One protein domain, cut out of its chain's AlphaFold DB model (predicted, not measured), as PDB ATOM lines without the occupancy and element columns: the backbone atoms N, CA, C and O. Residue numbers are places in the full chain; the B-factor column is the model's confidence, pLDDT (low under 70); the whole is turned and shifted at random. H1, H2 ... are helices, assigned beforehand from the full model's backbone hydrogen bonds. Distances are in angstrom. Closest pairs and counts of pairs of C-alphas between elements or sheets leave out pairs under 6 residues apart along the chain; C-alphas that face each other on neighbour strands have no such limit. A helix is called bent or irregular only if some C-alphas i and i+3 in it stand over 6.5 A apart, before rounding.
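AT A GLANCE: This is residues 104 to 189 of the 197 residues of the protein "HTH cro/C1-type domain-containing protein" of Coriobacteriia bacterium (UniProt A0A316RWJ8). One long helix, H1, crosses over a layer made of two helices, H3 and H5, which run opposite ways and are partly side by side. The short helix H2 makes a corner at the last residues of H1, the small H4 sits in the turn from H3 to H5, and residues 104 to 111 of H1 stick out from the body. The printed part has 86 residues with five named helices, H1 to H5 in chain order, and no named strand; the class is all helix. The whole is compact, with a radius of gyration of the C-alphas of 13.7 A, and flat, spanning 46 by 36 by 16 A.

IN THESE COORDINATES: The longest helix, H1, holds residues 104 to 134 and measures 44.2 A from C-alpha 104 at (-30.841, 37.000, -11.982) to C-alpha 134 at (-2.699, 43.287, 21.577). H2 is residues 136 to 141. H3, residues 144 to 161, is 25.3 A long. H4 is the four residues 165 to 168. H5, residues 172 to 189, is 26.8 A long and ends with C-alpha 189 at (0.340, 48.889, -6.662). It has a kink of 28 degrees near residue 182 and is neither bent nor irregular, but only just: C-alphas 182 and 185 are 6.3 A apart.

HOW THE PARTS SIT: H1 is the hub, touching H2, H3 and H5. With residues 113 to 121 alone it touches H5, about perpendicular at 80 degrees; the closest C-alphas are those of Asp 117 and Ala 178, 5.3 A apart. With residues 123 to 127 alone it touches H3, about perpendicular at 82 degrees; the closest C-alphas, of Phe 127 and Phe 151, are 7.0 A apart. H3 and H5 touch at a shallow tilt of 15 degrees, opposite ways, with the C-alphas of Val 155 and Ala 172 closest at 6.5 A. With residues 128 to 132 alone H1 touches H2, at a steep tilt of 63 degrees, opposite ways; the closest C-alphas, of Glu 132 and Phe 139, are 5.6 A apart. H3 and H4 are close but not clearly touching, the C-alphas of Ala 159 and Val 167 being closest at 6.3 A. H1 and H4 are near each other, while H4 and H5 meet only through their link. H2 is apart from H4 and H5. Every O i to N i+4 pair is within hydrogen-bond range in H2 and H3, against 26 of 27 in H1 and 9 of 14 in H5; H4 is too short for such a pair.

THE WHOLE: The C-alphas of Glu 104 and Asn 137, the two farthest apart, are 45.8 A apart. Without residues 104 to 111, which stand free, the body spans 33 by 29 by 15 A. The printed part has no cut, and its four links are tight. The mean pLDDT of the printed part is 79.9; residues 160 to 170 and 184 to 189 are under 70.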
ATOM      1  N   GLU A 104     -30.433  37.204 -13.368       91.75
ATOM      2  CA  GLU A 104     -30.841  37.000 -11.982       91.75
ATOM      3  C   GLU A 104     -29.758  36.259 -11.182       91.75
ATOM      4  O   GLU A 104     -29.500  36.612 -10.032       91.75
ATOM      5  N   ALA A 105     -29.074  35.280 -11.782       90.62
ATOM      6  CA  ALA A 105     -27.939  34.605 -11.158       90.62
ATOM      7  C   ALA A 105     -26.791  35.582 -10.869       90.62
ATOM      8  O   ALA A 105     -26.334  35.660  -9.729       90.62
ATOM      9  N   ARG A 106     -26.400  36.411 -11.847       91.19
ATOM     10  CA  ARG A 106     -25.373  37.452 -11.666       91.19
ATOM     11  C   ARG A 106     -25.763  38.457 -10.585       91.19
ATOM     12  O   ARG A 106     -24.924  38.864  -9.787       91.19
ATOM     13  N   GLU A 107     -27.030  38.862 -10.531       91.06
ATOM     14  CA  GLU A 107     -27.524  39.769  -9.494       91.06
ATOM     15  C   GLU A 107     -27.501  39.129  -8.105       91.06
ATOM     16  O   GLU A 107     -27.110  39.795  -7.143       91.06
ATOM     17  N   ARG A 108     -27.884  37.851  -7.987       86.81
ATOM     18  CA  ARG A 108     -27.783  37.088  -6.734       86.81
ATOM     19  C   ARG A 108     -26.331  36.998  -6.274       86.81
ATOM     20  O   ARG A 108     -26.048  37.386  -5.144       86.81
ATOM     21  N   GLU A 109     -25.415  36.618  -7.161       86.25
ATOM     22  CA  GLU A 109     -23.980  36.578  -6.865       86.25
ATOM     23  C   GLU A 109     -23.439  37.953  -6.454       86.25
ATOM     24  O   GLU A 109     -22.711  38.066  -5.473       86.25
ATOM     25  N   ALA A 110     -23.809  39.029  -7.155       88.44
ATOM     26  CA  ALA A 110     -23.362  40.381  -6.825       88.44
ATOM     27  C   ALA A 110     -23.927  40.886  -5.485       88.44
ATOM     28  O   ALA A 110     -23.274  41.665  -4.787       88.44
ATOM     29  N   ARG A 111     -25.150  40.488  -5.116       87.81
ATOM     30  CA  ARG A 111     -25.725  40.783  -3.794       87.81
ATOM     31  C   ARG A 111     -24.995  40.011  -2.702       87.81
ATOM     32  O   ARG A 111     -24.646  40.607  -1.688       87.81
ATOM     33  N   GLU A 112     -24.739  38.726  -2.923       84.69
ATOM     34  CA  GLU A 112     -24.035  37.883  -1.963       84.69
ATOM     35  C   GLU A 112     -22.593  38.367  -1.746       84.69
ATOM     36  O   GLU A 112     -22.168  38.561  -0.609       84.69
ATOM     37  N   ARG A 113     -21.884  38.698  -2.831       86.56
ATOM     38  CA  ARG A 113     -20.547  39.309  -2.776       86.56
ATOM     39  C   ARG A 113     -20.536  40.587  -1.941       86.56
ATOM     40  O   ARG A 113     -19.771  40.669  -0.989       86.56
ATOM     41  N   ARG A 114     -21.436  41.538  -2.226       87.62
ATOM     42  CA  ARG A 114     -21.542  42.795  -1.458       87.62
ATOM     43  C   ARG A 114     -21.829  42.560   0.022       87.62
ATOM     44  O   ARG A 114     -21.318  43.296   0.861       87.62
ATOM     45  N   ARG A 115     -22.635  41.545   0.349       87.00
ATOM     46  CA  ARG A 115     -22.901  41.160   1.739       87.00
ATOM     47  C   ARG A 115     -21.611  40.723   2.434       87.00
ATOM     48  O   ARG A 115     -21.323  41.230   3.513       87.00
ATOM     49  N   TYR A 116     -20.831  39.833   1.822       85.50
ATOM     50  CA  TYR A 116     -19.575  39.370   2.417       85.50
ATOM     51  C   TYR A 116     -18.507  40.458   2.481       85.50
ATOM     52  O   TYR A 116     -17.803  40.532   3.483       85.50
ATOM     53  N   ASP A 117     -18.429  41.336   1.481       88.88
ATOM     54  CA  ASP A 117     -17.509  42.477   1.507       88.88
ATOM     55  C   ASP A 117     -17.834  43.414   2.691       88.88
ATOM     56  O   ASP A 117     -16.938  43.815   3.432       88.88
ATOM     57  N   ALA A 118     -19.121  43.694   2.944       88.19
ATOM     58  CA  ALA A 118     -19.549  44.517   4.079       88.19
ATOM     59  C   ALA A 118     -19.273  43.856   5.443       88.19
ATOM     60  O   ALA A 118     -18.855  44.533   6.387       88.19
ATOM     61  N   VAL A 119     -19.498  42.541   5.559       87.19
ATOM     62  CA  VAL A 119     -19.185  41.778   6.780       87.19
ATOM     63  C   VAL A 119     -17.677  41.751   7.024       87.19
ATOM     64  O   VAL A 119     -17.244  42.022   8.141       87.19
ATOM     65  N   CYS A 120     -16.880  41.488   5.985       89.50
ATOM     66  CA  CYS A 120     -15.421  41.495   6.055       89.50
ATOM     67  C   CYS A 120     -14.897  42.843   6.547       89.50
ATOM     68  O   CYS A 120     -14.157  42.874   7.524       89.50
ATOM     69  N   TYR A 121     -15.345  43.945   5.938       89.56
ATOM     70  CA  TYR A 121     -14.935  45.291   6.337       89.56
ATOM     71  C   TYR A 121     -15.230  45.565   7.815       89.56
ATOM     72  O   TYR A 121     -14.369  46.043   8.548       89.56
ATOM     73  N   ARG A 122     -16.434  45.218   8.294       88.44
ATOM     74  CA  ARG A 122     -16.792  45.401   9.709       88.44
ATOM     75  C   ARG A 122     -15.884  44.588  10.635       88.44
ATOM     76  O   ARG A 122     -15.425  45.115  11.642       88.44
ATOM     77  N   LEU A 123     -15.653  43.315  10.314       87.75
ATOM     78  CA  LEU A 123     -14.806  42.435  11.123       87.75
ATOM     79  C   LEU A 123     -13.358  42.909  11.149       87.75
ATOM     80  O   LEU A 123     -12.725  42.852  12.199       87.75
ATOM     81  N   GLU A 124     -12.862  43.394  10.018       90.06
ATOM     82  CA  GLU A 124     -11.525  43.952   9.891       90.06
ATOM     83  C   GLU A 124     -11.340  45.196  10.759       90.06
ATOM     84  O   GLU A 124     -10.348  45.281  11.469       90.06
ATOM     85  N   GLN A 125     -12.305  46.121  10.791       89.75
ATOM     86  CA  GLN A 125     -12.216  47.298  11.665       89.75
ATOM     87  C   GLN A 125     -12.109  46.912  13.147       89.75
ATOM     88  O   GLN A 125     -11.295  47.472  13.875       89.75
ATOM     89  N   VAL A 126     -12.896  45.926  13.591       89.31
ATOM     90  CA  VAL A 126     -12.831  45.436  14.980       89.31
ATOM     91  C   VAL A 126     -11.508  44.719  15.250       89.31
ATOM     92  O   VAL A 126     -10.917  44.907  16.308       89.31
ATOM     93  N   PHE A 127     -11.034  43.917  14.294       89.81
ATOM     94  CA  PHE A 127      -9.742  43.243  14.389       89.81
ATOM     95  C   PHE A 127      -8.591  44.242  14.515       89.81
ATOM     96  O   PHE A 127      -7.778  44.102  15.417       89.81
ATOM     97  N   LEU A 128      -8.541  45.253  13.647       88.56
ATOM     98  CA  LEU A 128      -7.491  46.269  13.646       88.56
ATOM     99  C   LEU A 128      -7.478  47.077  14.946       88.56
ATOM    100  O   LEU A 128      -6.405  47.303  15.492       88.56
ATOM    101  N   ALA A 129      -8.653  47.443  15.467       87.25
ATOM    102  CA  ALA A 129      -8.763  48.144  16.744       87.25
ATOM    103  C   ALA A 129      -8.239  47.304  17.923       87.25
ATOM    104  O   ALA A 129      -7.533  47.827  18.775       87.25
ATOM    105  N   GLY A 130      -8.543  46.000  17.964       86.44
ATOM    106  CA  GLY A 130      -7.993  45.109  18.995       86.44
ATOM    107  C   GLY A 130      -6.500  44.828  18.806       86.44
ATOM    108  O   GLY A 130      -5.750  44.738  19.770       86.44
ATOM    109  N   LEU A 131      -6.043  44.737  17.555       87.88
ATOM    110  CA  LEU A 131      -4.648  44.454  17.233       87.88
ATOM    111  C   LEU A 131      -3.707  45.594  17.635       87.88
ATOM    112  O   LEU A 131      -2.571  45.324  18.012       87.88
ATOM    113  N   GLU A 132      -4.168  46.845  17.568       81.50
ATOM    114  CA  GLU A 132      -3.405  48.005  18.043       81.50
ATOM    115  C   GLU A 132      -3.041  47.882  19.534       81.50
ATOM    116  O   GLU A 132      -1.951  48.294  19.928       81.50
ATOM    117  N   GLU A 133      -3.908  47.266  20.344       83.00
ATOM    118  CA  GLU A 133      -3.669  47.020  21.772       83.00
ATOM    119  C   GLU A 133      -2.882  45.719  22.021       83.00
ATOM    120  O   GLU A 133      -1.945  45.707  22.824       83.00
ATOM    121  N   ASP A 134      -3.230  44.634  21.320       83.44
ATOM    122  CA  ASP A 134      -2.699  43.287  21.577       83.44
ATOM    123  C   ASP A 134      -1.315  43.028  20.950       83.44
ATOM    124  O   ASP A 134      -0.466  42.366  21.554       83.44
ATOM    125  N   ASP A 135      -1.068  43.521  19.730       84.25
ATOM    126  CA  ASP A 135       0.220  43.399  19.030       84.25
ATOM    127  C   ASP A 135       0.516  44.665  18.195       84.25
ATOM    128  O   ASP A 135       0.396  44.664  16.960       84.25
ATOM    129  N   PRO A 136       0.968  45.752  18.856       83.50
ATOM    130  CA  PRO A 136       1.268  47.026  18.201       83.50
ATOM    131  C   PRO A 136       2.320  46.909  17.087       83.50
ATOM    132  O   PRO A 136       2.322  47.685  16.131       83.50
ATOM    133  N   ASN A 137       3.230  45.934  17.190       82.31
ATOM    134  CA  ASN A 137       4.268  45.710  16.187       82.31
ATOM    135  C   ASN A 137       3.690  45.094  14.912       82.31
ATOM    136  O   ASN A 137       4.082  45.488  13.812       82.31
ATOM    137  N   LEU A 138       2.766  44.137  15.040       82.31
ATOM    138  CA  LEU A 138       2.059  43.588  13.888       82.31
ATOM    139  C   LEU A 138       1.130  44.633  13.261       82.31
ATOM    140  O   LEU A 138       1.077  44.715  12.037       82.31
ATOM    141  N   PHE A 139       0.476  45.467  14.071       82.00
ATOM    142  CA  PHE A 139      -0.354  46.568  13.583       82.00
ATOM    143  C   PHE A 139       0.451  47.604  12.776       82.00
ATOM    144  O   PHE A 139       0.069  47.948  11.658       82.00
ATOM    145  N   ALA A 140       1.591  48.070  13.300       78.38
ATOM    146  CA  ALA A 140       2.379  49.139  12.677       78.38
ATOM    147  C   ALA A 140       3.312  48.667  11.543       78.38
ATOM    148  O   ALA A 140       3.570  49.420  10.604       78.38
ATOM    149  N   PHE A 141       3.840  47.441  11.621       78.00
ATOM    150  CA  PHE A 141       4.895  46.947  10.717       78.00
ATOM    151  C   PHE A 141       4.585  45.578  10.094       78.00
ATOM    152  O   PHE A 141       5.462  44.937   9.503       78.00
ATOM    153  N   GLY A 142       3.350  45.096  10.222       77.94
ATOM    154  CA  GLY A 142       2.925  43.811   9.688       77.94
ATOM    155  C   GLY A 142       3.001  43.735   8.167       77.94
ATOM    156  O   GLY A 142       2.433  44.545   7.441       77.94
ATOM    157  N   THR A 143       3.648  42.691   7.654       82.44
ATOM    158  CA  THR A 143       3.547  42.336   6.231       82.44
ATOM    159  C   THR A 143       2.130  41.860   5.903       82.44
ATOM    160  O   THR A 143       1.522  41.175   6.731       82.44
ATOM    161  N   GLY A 144       1.653  42.089   4.674       81.00
ATOM    162  CA  GLY A 144       0.312  41.666   4.244       81.00
ATOM    163  C   GLY A 144       0.007  40.175   4.463       81.00
ATOM    164  O   GLY A 144      -1.110  39.829   4.826       81.00
ATOM    165  N   GLU A 145       0.997  39.285   4.338       84.62
ATOM    166  CA  GLU A 145       0.813  37.847   4.602       84.62
ATOM    167  C   GLU A 145       0.592  37.542   6.090       84.62
ATOM    168  O   GLU A 145      -0.285  36.750   6.438       84.62
ATOM    169  N   ARG A 146       1.336  38.213   6.978       85.00
ATOM    170  CA  ARG A 146       1.157  38.091   8.433       85.00
ATOM    171  C   ARG A 146      -0.168  38.701   8.895       85.00
ATOM    172  O   ARG A 146      -0.844  38.084   9.711       85.00
ATOM    173  N   MET A 147      -0.562  39.848   8.334       85.44
ATOM    174  CA  MET A 147      -1.862  40.478   8.602       85.44
ATOM    175  C   MET A 147      -3.020  39.584   8.161       85.44
ATOM    176  O   MET A 147      -3.942  39.340   8.934       85.44
ATOM    177  N   ARG A 148      -2.924  38.998   6.962       90.12
ATOM    178  CA  ARG A 148      -3.909  38.041   6.451       90.12
ATOM    179  C   ARG A 148      -4.041  36.811   7.356       90.12
ATOM    180  O   ARG A 148      -5.157  36.391   7.643       90.12
ATOM    181  N   ALA A 149      -2.924  36.228   7.798       89.31
ATOM    182  CA  ALA A 149      -2.931  35.055   8.674       89.31
ATOM    183  C   ALA A 149      -3.517  35.363  10.064       89.31
ATOM    184  O   ALA A 149      -4.285  34.566  10.601       89.31
ATOM    185  N   ALA A 150      -3.197  36.531  10.629       89.06
ATOM    186  CA  ALA A 150      -3.758  36.981  11.899       89.06
ATOM    187  C   ALA A 150      -5.267  37.259  11.793       89.06
ATOM    188  O   ALA A 150      -6.031  36.822  12.655       89.06
ATOM    189  N   PHE A 151      -5.710  37.891  10.702       90.31
ATOM    190  CA  PHE A 151      -7.130  38.112  10.435       90.31
ATOM    191  C   PHE A 151      -7.891  36.795  10.224       90.31
ATOM    192  O   PHE A 151      -8.982  36.621  10.761       90.31
ATOM    193  N   GLU A 152      -7.307  35.820   9.520       90.38
ATOM    194  CA  GLU A 152      -7.899  34.486   9.360       90.38
ATOM    195  C   GLU A 152      -8.076  33.765  10.702       90.38
ATOM    196  O   GLU A 152      -9.144  33.213  10.976       90.38
ATOM    197  N   ALA A 153      -7.058  33.804  11.565       88.38
ATOM    198  CA  ALA A 153      -7.145  33.241  12.910       88.38
ATOM    199  C   ALA A 153      -8.233  33.935  13.746       88.38
ATOM    200  O   ALA A 153      -8.980  33.261  14.455       88.38
ATOM    201  N   TYR A 154      -8.362  35.258  13.623       88.00
ATOM    202  CA  TYR A 154      -9.407  36.040  14.280       88.00
ATOM    203  C   TYR A 154     -10.817  35.671  13.787       88.00
ATOM    204  O   TYR A 154     -11.704  35.425  14.604       88.00
ATOM    205  N   VAL A 155     -11.028  35.572  12.469       87.00
ATOM    206  CA  VAL A 155     -12.326  35.192  11.883       87.00
ATOM    207  C   VAL A 155     -12.727  33.776  12.300       87.00
ATOM    208  O   VAL A 155     -13.878  33.565  12.679       87.00
ATOM    209  N   ASN A 156     -11.792  32.819  12.281       83.94
ATOM    210  CA  ASN A 156     -12.059  31.443  12.711       83.94
ATOM    211  C   ASN A 156     -12.376  31.370  14.211       83.94
ATOM    212  O   ASN A 156     -13.396  30.803  14.588       83.94
ATOM    213  N   ARG A 157     -11.579  32.036  15.060       81.62
ATOM    214  CA  ARG A 157     -11.839  32.101  16.506       81.62
ATOM    215  C   ARG A 157     -13.212  32.706  16.808       81.62
ATOM    216  O   ARG A 157     -13.961  32.167  17.611       81.62
ATOM    217  N   ARG A 158     -13.584  33.796  16.131       76.69
ATOM    218  CA  ARG A 158     -14.879  34.467  16.327       76.69
ATOM    219  C   ARG A 158     -16.062  33.638  15.818       76.69
ATOM    220  O   ARG A 158     -17.143  33.716  16.403       76.69
ATOM    221  N   ALA A 159     -15.867  32.849  14.760       70.06
ATOM    222  CA  ALA A 159     -16.856  31.882  14.291       70.06
ATOM    223  C   ALA A 159     -17.102  30.767  15.324       70.06
ATOM    224  O   ALA A 159     -18.248  30.343  15.489       70.06
ATOM    225  N   ASP A 160     -16.057  30.356  16.048       65.00
ATOM    226  CA  ASP A 160     -16.120  29.314  17.075       65.00
ATOM    227  C   ASP A 160     -16.651  29.833  18.430       65.00
ATOM    228  O   ASP A 160     -17.443  29.152  19.084       65.00
ATOM    229  N   GLU A 161     -16.259  31.043  18.851       63.31
ATOM    230  CA  GLU A 161     -16.492  31.555  20.214       63.31
ATOM    231  C   GLU A 161     -17.774  32.388  20.384       63.31
ATOM    232  O   GLU A 161     -18.412  32.311  21.434       63.31
ATOM    233  N   LEU A 162     -18.174  33.199  19.393       54.22
ATOM    234  CA  LEU A 162     -19.140  34.292  19.620       54.22
ATOM    235  C   LEU A 162     -20.527  34.112  18.989       54.22
ATOM    236  O   LEU A 162     -21.384  34.962  19.209       54.22
ATOM    237  N   GLN A 163     -20.786  33.026  18.251       56.81
ATOM    238  CA  GLN A 163     -22.106  32.660  17.690       56.81
ATOM    239  C   GLN A 163     -22.979  33.836  17.178       56.81
ATOM    240  O   GLN A 163     -24.208  33.799  17.281       56.81
ATOM    241  N   GLU A 164     -22.388  34.882  16.589       54.12
ATOM    242  CA  GLU A 164     -23.168  35.980  16.015       54.12
ATOM    243  C   GLU A 164     -23.963  35.460  14.798       54.12
ATOM    244  O   GLU A 164     -23.386  34.804  13.923       54.12
ATOM    245  N   PRO A 165     -25.278  35.732  14.688       55.53
ATOM    246  CA  PRO A 165     -26.141  35.129  13.664       55.53
ATOM    247  C   PRO A 165     -25.708  35.442  12.217       55.53
ATOM    248  O   PRO A 165     -25.874  34.608  11.318       55.53
ATOM    249  N   ASP A 166     -25.087  36.602  11.987       55.72
ATOM    250  CA  ASP A 166     -24.546  36.994  10.679       55.72
ATOM    251  C   ASP A 166     -23.262  36.235  10.301       55.72
ATOM    252  O   ASP A 166     -23.051  35.943   9.122       55.72
ATOM    253  N   VAL A 167     -22.436  35.858  11.283       55.84
ATOM    254  CA  VAL A 167     -21.213  35.061  11.077       55.84
ATOM    255  C   VAL A 167     -21.553  33.568  11.005       55.84
ATOM    256  O   VAL A 167     -21.025  32.871  10.151       55.84
ATOM    257  N   ARG A 168     -22.534  33.077  11.779       56.00
ATOM    258  CA  ARG A 168     -23.044  31.690  11.692       56.00
ATOM    259  C   ARG A 168     -23.624  31.349  10.314       56.00
ATOM    260  O   ARG A 168     -23.524  30.211   9.864       56.00
ATOM    261  N   SER A 169     -24.261  32.320   9.661       53.88
ATOM    262  CA  SER A 169     -24.837  32.153   8.318       53.88
ATOM    263  C   SER A 169     -23.822  32.346   7.183       53.88
ATOM    264  O   SER A 169     -24.158  32.112   6.024       53.88
ATOM    265  N   THR A 170     -22.583  32.734   7.502       64.19
ATOM    266  CA  THR A 170     -21.548  33.136   6.548       64.19
ATOM    267  C   THR A 170     -20.311  32.246   6.694       64.19
ATOM    268  O   THR A 170     -19.710  32.176   7.758       64.19
ATOM    269  N   SER A 171     -19.858  31.576   5.630       73.69
ATOM    270  CA  SER A 171     -18.639  30.754   5.740       73.69
ATOM    271  C   SER A 171     -17.382  31.626   5.918       73.69
ATOM    272  O   SER A 171     -17.177  32.563   5.144       73.69
ATOM    273  N   ALA A 172     -16.496  31.284   6.864       81.31
ATOM    274  CA  ALA A 172     -15.201  31.958   7.058       81.31
ATOM    275  C   ALA A 172     -14.388  32.048   5.749       81.31
ATOM    276  O   ALA A 172     -13.759  33.062   5.462       81.31
ATOM    277  N   LYS A 173     -14.506  31.032   4.882       85.19
ATOM    278  CA  LYS A 173     -13.914  31.020   3.535       85.19
ATOM    279  C   LYS A 173     -14.396  32.177   2.646       85.19
ATOM    280  O   LYS A 173     -13.588  32.754   1.927       85.19
ATOM    281  N   GLN A 174     -15.685  32.522   2.681       86.62
ATOM    282  CA  GLN A 174     -16.258  33.626   1.889       86.62
ATOM    283  C   GLN A 174     -15.793  34.995   2.410       86.62
ATOM    284  O   GLN A 174     -15.488  35.877   1.606       86.62
ATOM    285  N   ILE A 175     -15.672  35.150   3.736       88.06
ATOM    286  CA  ILE A 175     -15.111  36.357   4.366       88.06
ATOM    287  C   ILE A 175     -13.637  36.512   3.982       88.06
ATOM    288  O   ILE A 175     -13.243  37.572   3.505       88.06
ATOM    289  N   MET A 176     -12.837  35.447   4.094       90.25
ATOM    290  CA  MET A 176     -11.424  35.492   3.702       90.25
ATOM    291  C   MET A 176     -11.242  35.751   2.205       90.25
ATOM    292  O   MET A 176     -10.356  36.502   1.818       90.25
ATOM    293  N   ALA A 177     -12.125  35.224   1.353       90.19
ATOM    294  CA  ALA A 177     -12.116  35.556  -0.068       90.19
ATOM    295  C   ALA A 177     -12.455  37.036  -0.332       90.19
ATOM    296  O   ALA A 177     -11.946  37.609  -1.295       90.19
ATOM    297  N   ALA A 178     -13.318  37.661   0.476       89.50
ATOM    298  CA  ALA A 178     -13.581  39.102   0.411       89.50
ATOM    299  C   ALA A 178     -12.366  39.922   0.862       89.50
ATOM    300  O   ALA A 178     -11.968  40.852   0.159       89.50
ATOM    301  N   TYR A 179     -11.724  39.506   1.954       89.44
ATOM    302  CA  TYR A 179     -10.484  40.101   2.445       89.44
ATOM    303  C   TYR A 179      -9.378  40.061   1.384       89.44
ATOM    304  O   TYR A 179      -8.786  41.090   1.060       89.44
ATOM    305  N   ASP A 180      -9.164  38.892   0.772       90.38
ATOM    306  CA  ASP A 180      -8.170  38.686  -0.282       90.38
ATOM    307  C   ASP A 180      -8.458  39.557  -1.511       90.38
ATOM    308  O   ASP A 180      -7.539  40.126  -2.093       90.38
ATOM    309  N   ARG A 181      -9.726  39.736  -1.903       88.44
ATOM    310  CA  ARG A 181     -10.084  40.664  -2.991       88.44
ATOM    311  C   ARG A 181      -9.762  42.116  -2.642       88.44
ATOM    312  O   ARG A 181      -9.167  42.796  -3.471       88.44
ATOM    313  N   ALA A 182     -10.121  42.567  -1.442       86.44
ATOM    314  CA  ALA A 182      -9.875  43.936  -0.991       86.44
ATOM    315  C   ALA A 182      -8.375  44.261  -0.862       86.44
ATOM    316  O   ALA A 182      -7.972  45.389  -1.132       86.44
ATOM    317  N   HIS A 183      -7.550  43.269  -0.511       83.06
ATOM    318  CA  HIS A 183      -6.116  43.444  -0.259       83.06
ATOM    319  C   HIS A 183      -5.211  42.975  -1.411       83.06
ATOM    320  O   HIS A 183      -4.037  43.345  -1.470       83.06
ATOM    321  N   SER A 184      -5.730  42.211  -2.379       68.25
ATOM    322  CA  SER A 184      -4.991  41.829  -3.597       68.25
ATOM    323  C   SER A 184      -4.729  43.015  -4.531       68.25
ATOM    324  O   SER A 184      -3.706  43.035  -5.216       68.25
ATOM    325  N   THR A 185      -5.580  44.045  -4.516       52.94
ATOM    326  CA  THR A 185      -5.358  45.311  -5.237       52.94
ATOM    327  C   THR A 185      -4.139  46.077  -4.715       52.94
ATOM    328  O   THR A 185      -3.452  46.716  -5.513       52.94
ATOM    329  N   SER A 186      -3.771  45.928  -3.436       47.91
ATOM    330  CA  SER A 186      -2.520  46.485  -2.890       47.91
ATOM    331  C   SER A 186      -1.263  45.754  -3.379       47.91
ATOM    332  O   SER A 186      -0.193  46.355  -3.441       47.91
ATOM    333  N   ARG A 187      -1.369  44.488  -3.815       46.34
ATOM    334  CA  ARG A 187      -0.232  43.717  -4.359       46.34
ATOM    335  C   ARG A 187       0.201  44.184  -5.759       46.34
ATOM    336  O   ARG A 187       1.370  44.046  -6.104       46.34
ATOM    337  N   ASN A 188      -0.709  44.767  -6.546       42.62
ATOM    338  CA  ASN A 188      -0.399  45.292  -7.886       42.62
ATOM    339  C   ASN A 188       0.073  46.759  -7.886       42.62
ATOM    340  O   ASN A 188       0.709  47.183  -8.851       42.62
ATOM    341  N   GLY A 189      -0.181  47.523  -6.817       38.31
ATOM    342  CA  GLY A 189       0.340  48.889  -6.662       38.31
ATOM    343  C   GLY A 189       1.851  48.936  -6.394       38.31
ATOM    344  O   GLY A 189       2.541  49.817  -6.901       38.31
TER     345      GLY A 189